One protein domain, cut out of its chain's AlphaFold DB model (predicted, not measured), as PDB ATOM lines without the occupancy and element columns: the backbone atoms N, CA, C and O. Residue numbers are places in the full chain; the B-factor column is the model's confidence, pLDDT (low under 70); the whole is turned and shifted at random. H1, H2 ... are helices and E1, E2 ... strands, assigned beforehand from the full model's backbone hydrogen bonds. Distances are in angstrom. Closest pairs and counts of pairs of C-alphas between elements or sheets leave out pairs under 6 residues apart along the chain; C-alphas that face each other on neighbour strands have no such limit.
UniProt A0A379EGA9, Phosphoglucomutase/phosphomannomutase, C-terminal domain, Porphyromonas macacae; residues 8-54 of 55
ATOM      1  N   LEU A   8     229.900 258.216 242.130       88.12
ATOM      2  CA  LEU A   8     230.742 257.240 241.449       88.12
ATOM      3  C   LEU A   8     231.430 256.366 242.501       88.12
ATOM      4  O   LEU A   8     232.012 256.889 243.452       88.12
ATOM      5  N   SER A   9     231.352 255.046 242.346       88.06
ATOM      6  CA  SER A   9     232.067 254.077 243.182       88.06
ATOM      7  C   SER A   9     232.703 253.019 242.292       88.06
ATOM      8  O   SER A   9     232.024 252.404 241.471       88.06
ATOM      9  N   ILE A  10     234.006 252.818 242.463       88.94
ATOM     10  CA  ILE A  10     234.814 251.892 241.673       88.94
ATOM     11  C   ILE A  10     235.432 250.898 242.646       88.94
ATOM     12  O   ILE A  10     236.064 251.305 243.622       88.94
ATOM     13  N   ARG A  11     235.223 249.599 242.421       89.06
ATOM     14  CA  ARG A  11     235.787 248.553 243.284       89.06
ATOM     15  C   ARG A  11     236.373 247.395 242.479       89.06
ATOM     16  O   ARG A  11     235.707 246.917 241.559       89.06
ATOM     17  N   PRO A  12     237.565 246.894 242.842       82.56
ATOM     18  CA  PRO A  12     238.065 245.637 242.300       82.56
ATOM     19  C   PRO A  12     237.190 244.470 242.787       82.56
ATOM     20  O   PRO A  12     236.750 244.442 243.938       82.56
ATOM     21  N   SER A  13     236.895 243.517 241.903       77.44
ATOM     22  CA  SER A  13     236.222 242.264 242.253       77.44
ATOM     23  C   SER A  13     237.172 241.377 243.059       77.44
ATOM     24  O   SER A  13     238.339 241.241 242.709       77.44
ATOM     25  N   GLY A  14     236.672 240.777 244.145       68.88
ATOM     26  CA  GLY A  14     237.465 239.917 245.035       68.88
ATOM     27  C   GLY A  14     237.847 238.562 244.430       68.88
ATOM     28  O   GLY A  14     238.726 237.885 244.950       68.88
ATOM     29  N   THR A  15     237.219 238.178 243.320       72.56
ATOM     30  CA  THR A  15     237.610 237.035 242.496       72.56
ATOM     31  C   THR A  15     237.537 237.442 241.021       72.56
ATOM     32  O   THR A  15     236.546 238.042 240.587       72.56
ATOM     33  N   GLU A  16     238.622 237.142 240.287       62.44
ATOM     34  CA  GLU A  16     238.919 237.507 238.884       62.44
ATOM     35  C   GLU A  16     239.187 239.016 238.631       62.44
ATOM     36  O   GLU A  16     238.576 239.854 239.297       62.44
ATOM     37  N   PRO A  17     240.085 239.419 237.695       74.56
ATOM     38  CA  PRO A  17     240.464 240.824 237.491       74.56
ATOM     39  C   PRO A  17     239.355 241.614 236.778       74.56
ATOM     40  O   PRO A  17     239.460 241.976 235.610       74.56
ATOM     41  N   LYS A  18     238.249 241.869 237.480       77.75
ATOM     42  CA  LYS A  18     237.111 242.666 237.010       77.75
ATOM     43  C   LYS A  18     236.954 243.883 237.911       77.75
ATOM     44  O   LYS A  18     236.920 243.753 239.131       77.75
ATOM     45  N   ILE A  19     236.828 245.065 237.319       86.06
ATOM     46  CA  ILE A  19     236.550 246.306 238.049       86.06
ATOM     47  C   ILE A  19     235.045 246.583 237.950       86.06
ATOM     48  O   ILE A  19     234.491 246.622 236.854       86.06
ATOM     49  N   LYS A  20     234.369 246.740 239.093       87.88
ATOM     50  CA  LYS A  20     232.943 247.092 239.167       87.88
ATOM     51  C   LYS A  20     232.794 248.605 239.275       87.88
ATOM     52  O   LYS A  20     233.323 249.204 240.212       87.88
ATOM     53  N   TYR A  21     232.031 249.189 238.354       90.12
ATOM     54  CA  TYR A  21     231.699 250.610 238.328       90.12
ATOM     55  C   TYR A  21     230.227 250.803 238.689       90.12
ATOM     56  O   TYR A  21     229.343 250.228 238.060       90.12
ATOM     57  N   TYR A  22     229.967 251.631 239.694       91.75
ATOM     58  CA  TYR A  22     228.629 252.075 240.064       91.75
ATOM     59  C   TYR A  22     228.538 253.575 239.803       91.75
ATOM     60  O   TYR A  22     229.251 254.355 240.439       91.75
ATOM     61  N   ILE A  23     227.664 253.965 238.875       92.50
ATOM     62  CA  ILE A  23     227.432 255.357 238.481       92.50
ATOM     63  C   ILE A  23     225.978 255.696 238.807       92.50
ATOM     64  O   ILE A  23     225.060 255.089 238.266       92.50
ATOM     65  N   GLY A  24     225.772 256.653 239.705       93.50
ATOM     66  CA  GLY A  24     224.462 257.204 240.029       93.50
ATOM     67  C   GLY A  24     224.428 258.684 239.688       93.50
ATOM     68  O   GLY A  24     225.158 259.458 240.296       93.50
ATOM     69  N   VAL A  25     223.582 259.073 238.741       94.06
ATOM     70  CA  VAL A  25     223.350 260.474 238.358       94.06
ATOM     71  C   VAL A  25     221.987 260.926 238.865       94.06
ATOM     72  O   VAL A  25     221.082 260.111 239.053       94.06
ATOM     73  N   ARG A  26     221.839 262.230 239.093       92.12
ATOM     74  CA  ARG A  26     220.569 262.833 239.494       92.12
ATOM     75  C   ARG A  26     220.248 264.011 238.586       92.12
ATOM     76  O   ARG A  26     221.145 264.763 238.198       92.12
ATOM     77  N   GLN A  27     218.961 264.164 238.294       93.19
ATOM     78  CA  GLN A  27     218.419 265.349 237.654       93.19
ATOM     79  C   GLN A  27     217.128 265.770 238.367       93.19
ATOM     80  O   GLN A  27     216.235 264.936 238.532       93.19
ATOM     81  N   PRO A  28     217.034 267.017 238.864       91.62
ATOM     82  CA  PRO A  28     215.782 267.562 239.375       91.62
ATOM     83  C   PRO A  28     214.742 267.659 238.255       91.62
ATOM     84  O   PRO A  28     215.078 268.049 237.140       91.62
ATOM     85  N   VAL A  29     213.493 267.329 238.572       94.00
ATOM     86  CA  VAL A  29     212.338 267.474 237.675       94.00
ATOM     87  C   VAL A  29     211.232 268.218 238.407       94.00
ATOM     88  O   VAL A  29     211.072 268.035 239.618       94.00
ATOM     89  N   SER A  30     210.495 269.062 237.689       92.75
ATOM     90  CA  SER A  30     209.394 269.852 238.246       92.75
ATOM     91  C   SER A  30     208.037 269.191 238.010       92.75
ATOM     92  O   SER A  30     207.121 269.392 238.806       92.75
ATOM     93  N   GLY A  31     207.927 268.356 236.976       92.50
ATOM     94  CA  GLY A  31     206.712 267.621 236.636       92.50
ATOM     95  C   GLY A  31     206.986 266.278 235.962       92.50
ATOM     96  O   GLY A  31     208.131 265.866 235.765       92.50
ATOM     97  N   ARG A  32     205.913 265.562 235.613       93.06
ATOM     98  CA  ARG A  32     206.021 264.275 234.902       93.06
ATOM     99  C   ARG A  32     206.444 264.470 233.449       93.06
ATOM    100  O   ARG A  32     207.106 263.601 232.892       93.06
ATOM    101  N   GLU A  33     206.076 265.599 232.858       94.75
ATOM    102  CA  GLU A  33     206.459 266.006 231.509       94.75
ATOM    103  C   GLU A  33     207.983 266.113 231.327       94.75
ATOM    104  O   GLU A  33     208.492 265.790 230.255       94.75
ATOM    105  N   ASP A  34     208.718 266.452 232.391       95.00
ATOM    106  CA  ASP A  34     210.175 266.614 232.355       95.00
ATOM    107  C   ASP A  34     210.930 265.280 232.407       95.00
ATOM    108  O   ASP A  34     212.134 265.245 232.153       95.00
ATOM    109  N   LEU A  35     210.259 264.172 232.751       94.56
ATOM    110  CA  LEU A  35     210.921 262.885 232.996       94.56
ATOM    111  C   LEU A  35     211.680 262.387 231.767       94.56
ATOM    112  O   LEU A  35     212.831 261.977 231.891       94.56
ATOM    113  N   ALA A  36     211.076 262.484 230.581       95.94
ATOM    114  CA  ALA A  36     211.707 262.039 229.341       95.94
ATOM    115  C   ALA A  36     212.979 262.842 229.015       95.94
ATOM    116  O   ALA A  36     213.954 262.296 228.500       95.94
ATOM    117  N   GLU A  37     212.988 264.140 229.323       95.50
ATOM    118  CA  GLU A  37     214.160 264.990 229.116       95.50
ATOM    119  C   GLU A  37     215.223 264.739 230.193       95.50
ATOM    120  O   GLU A  37     216.407 264.592 229.890       95.50
ATOM    121  N   ALA A  38     214.810 264.585 231.450       95.31
ATOM    122  CA  ALA A  38     215.704 264.249 232.548       95.31
ATOM    123  C   ALA A  38     216.401 262.896 232.344       95.31
ATOM    124  O   ALA A  38     217.592 262.780 232.642       95.31
ATOM    125  N   GLU A  39     215.706 261.900 231.789       95.38
ATOM    126  CA  GLU A  39     216.289 260.614 231.398       95.38
ATOM    127  C   GLU A  39     217.376 260.784 230.333       95.38
ATOM    128  O   GLU A  39     218.475 260.248 230.499       95.38
ATOM    129  N   LYS A  40     217.127 261.579 229.283       96.62
ATOM    130  CA  LYS A  40     218.136 261.874 228.251       96.62
ATOM    131  C   LYS A  40     219.358 262.574 228.835       96.62
ATOM    132  O   LYS A  40     220.487 262.183 228.536       96.62
ATOM    133  N   ILE A  41     219.150 263.570 229.697       95.19
ATOM    134  CA  ILE A  41     220.242 264.289 230.362       95.19
ATOM    135  C   ILE A  41     221.061 263.326 231.230       95.19
ATOM    136  O   ILE A  41     222.290 263.311 231.152       95.19
ATOM    137  N   CYS A  42     220.398 262.485 232.028       95.56
ATOM    138  CA  CYS A  42     221.060 261.479 232.857       95.56
ATOM    139  C   CYS A  42     221.858 260.476 232.012       95.56
ATOM    140  O   CYS A  42     223.014 260.194 232.331       95.56
ATOM    141  N   ALA A  43     221.283 259.984 230.913       95.75
ATOM    142  CA  ALA A  43     221.963 259.081 229.990       95.75
ATOM    143  C   ALA A  43     223.204 259.737 229.364       95.75
ATOM    144  O   ALA A  43     224.266 259.117 229.315       95.75
ATOM    145  N   GLY A  44     223.106 261.011 228.968       96.06
ATOM    146  CA  GLY A  44     224.237 261.794 228.470       96.06
ATOM    147  C   GLY A  44     225.354 261.949 229.507       96.06
ATOM    148  O   GLY A  44     226.524 261.733 229.190       96.06
ATOM    149  N   LYS A  45     225.006 262.241 230.770       94.00
ATOM    150  CA  LYS A  45     225.977 262.291 231.878       94.00
ATOM    151  C   LYS A  45     226.686 260.946 232.064       94.00
ATOM    152  O   LYS A  45     227.909 260.916 232.169       94.00
ATOM    153  N   ILE A  46     225.943 259.836 232.064       94.31
ATOM    154  CA  ILE A  46     226.523 258.488 232.179       94.31
ATOM    155  C   ILE A  46     227.467 258.208 231.005       94.31
ATOM    156  O   ILE A  46     228.581 257.742 231.231       94.31
ATOM    157  N   ALA A  47     227.058 258.509 229.770       95.31
ATOM    158  CA  ALA A  47     227.881 258.292 228.582       95.31
ATOM    159  C   ALA A  47     229.203 259.072 228.647       95.31
ATOM    160  O   ALA A  47     230.259 258.517 228.351       95.31
ATOM    161  N   ARG A  48     229.162 260.324 229.110       94.25
ATOM    162  CA  ARG A  48     230.365 261.137 229.310       94.25
ATOM    163  C   ARG A  48     231.293 260.550 230.373       94.25
ATOM    164  O   ARG A  48     232.481 260.401 230.115       94.25
ATOM    165  N   ILE A  49     230.759 260.155 231.532       92.38
ATOM    166  CA  ILE A  49     231.555 259.532 232.607       92.38
ATOM    167  C   ILE A  49     232.220 258.245 232.107       92.38
ATOM    168  O   ILE A  49     233.378 257.978 232.410       92.38
ATOM    169  N   ARG A  50     231.500 257.450 231.311       92.44
ATOM    170  CA  ARG A  50     232.035 256.238 230.686       92.44
ATOM    171  C   ARG A  50     233.194 256.528 229.736       92.44
ATOM    172  O   ARG A  50     234.212 255.852 229.815       92.44
ATOM    173  N   GLN A  51     233.074 257.562 228.903       95.25
ATOM    174  CA  GLN A  51     234.167 258.007 228.033       95.25
ATOM    175  C   GLN A  51     235.383 258.483 228.839       95.25
ATOM    176  O   GLN A  51     236.502 258.081 228.538       95.25
ATOM    177  N   GLU A  52     235.171 259.286 229.884       91.69
ATOM    178  CA  GLU A  52     236.244 259.805 230.745       91.69
ATOM    179  C   GLU A  52     236.973 258.690 231.517       91.69
ATOM    180  O   GLU A  52     238.182 258.773 231.730       91.69
ATOM    181  N   LEU A  53     236.259 257.628 231.902       90.19
ATOM    182  CA  LEU A  53     236.822 256.447 232.570       90.19
ATOM    183  C   LEU A  53     237.296 255.355 231.598       90.19
ATOM    184  O   LEU A  53     237.879 254.369 232.043       90.19
ATOM    185  N   ASN A  54     237.062 255.535 230.294       88.88
ATOM    186  CA  ASN A  54     237.372 254.584 229.228       88.88
ATOM    187  C   ASN A  54     236.725 253.186 229.425       88.88
ATOM    188  O   ASN A  54     237.418 252.167 229.356       88.88
TER     189      ASN A  54
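Overview. This is residues 8 to 54 of the 55 residues of the protein "Phosphoglucomutase/phosphomannomutase, C-terminal domain" of Porphyromonas macacae (UniProt A0A379EGA9). A two-stranded hairpin, E1 and E2, runs on through an outstretched link, which turns near Gly 31, and one long helix, H1, folds back from there toward the hairpin. H1 comes near the hairpin with its residues 42 to 53, mostly beside E2, and residues 13 to 18 stick out at the hairpin's turn. The 47 printed residues hold two named strands and then one named helix, in the order E1, E2, H1, with an antiparallel sheet E1 - E2 and the class mixed, helices and strands. The whole is a rod spanning 44 by 18 by 12 A, only just loose and close to extended, with a radius of gyration of the C-alphas of 14.3 A.

Along the chain. E1 is residues 8 to 12, 13.7 A from first to last C-alpha, and begins at C-alpha 8 (230.742, 257.240, 241.449). E2 is residues 19 to 24, 16.4 A long, and ends at C-alpha 24 (224.462, 257.204, 240.029). H1 is residues 35 to 53, 26.7 A long, from C-alpha 35 (210.921, 262.885, 232.996) to C-alpha 53 (236.822, 256.447, 232.570).

Arrangement. E1 and E2 form a hairpin, antiparallel at 165 degrees between their directions. N 9 and O 22 are within hydrogen-bond range at 2.9 A, and N 20 and O 11 at 2.8 A. E2 and H1 have one pair of C-alphas within 8 A, those of Ile 23 and Ile 46, 7.1 A apart. E1 and H1 are apart. In H1 every O i to N i+4 pair is within hydrogen-bond range.

Size, cuts and confidence. The two C-alphas farthest apart, those of Glu 16 and Gly 31, are 44.1 A apart. The printed part has no cut, and both links, E1 to E2 and E2 to H1, are short. The mean pLDDT of the printed part is 90.0, and residues 14 and 16 are under 70.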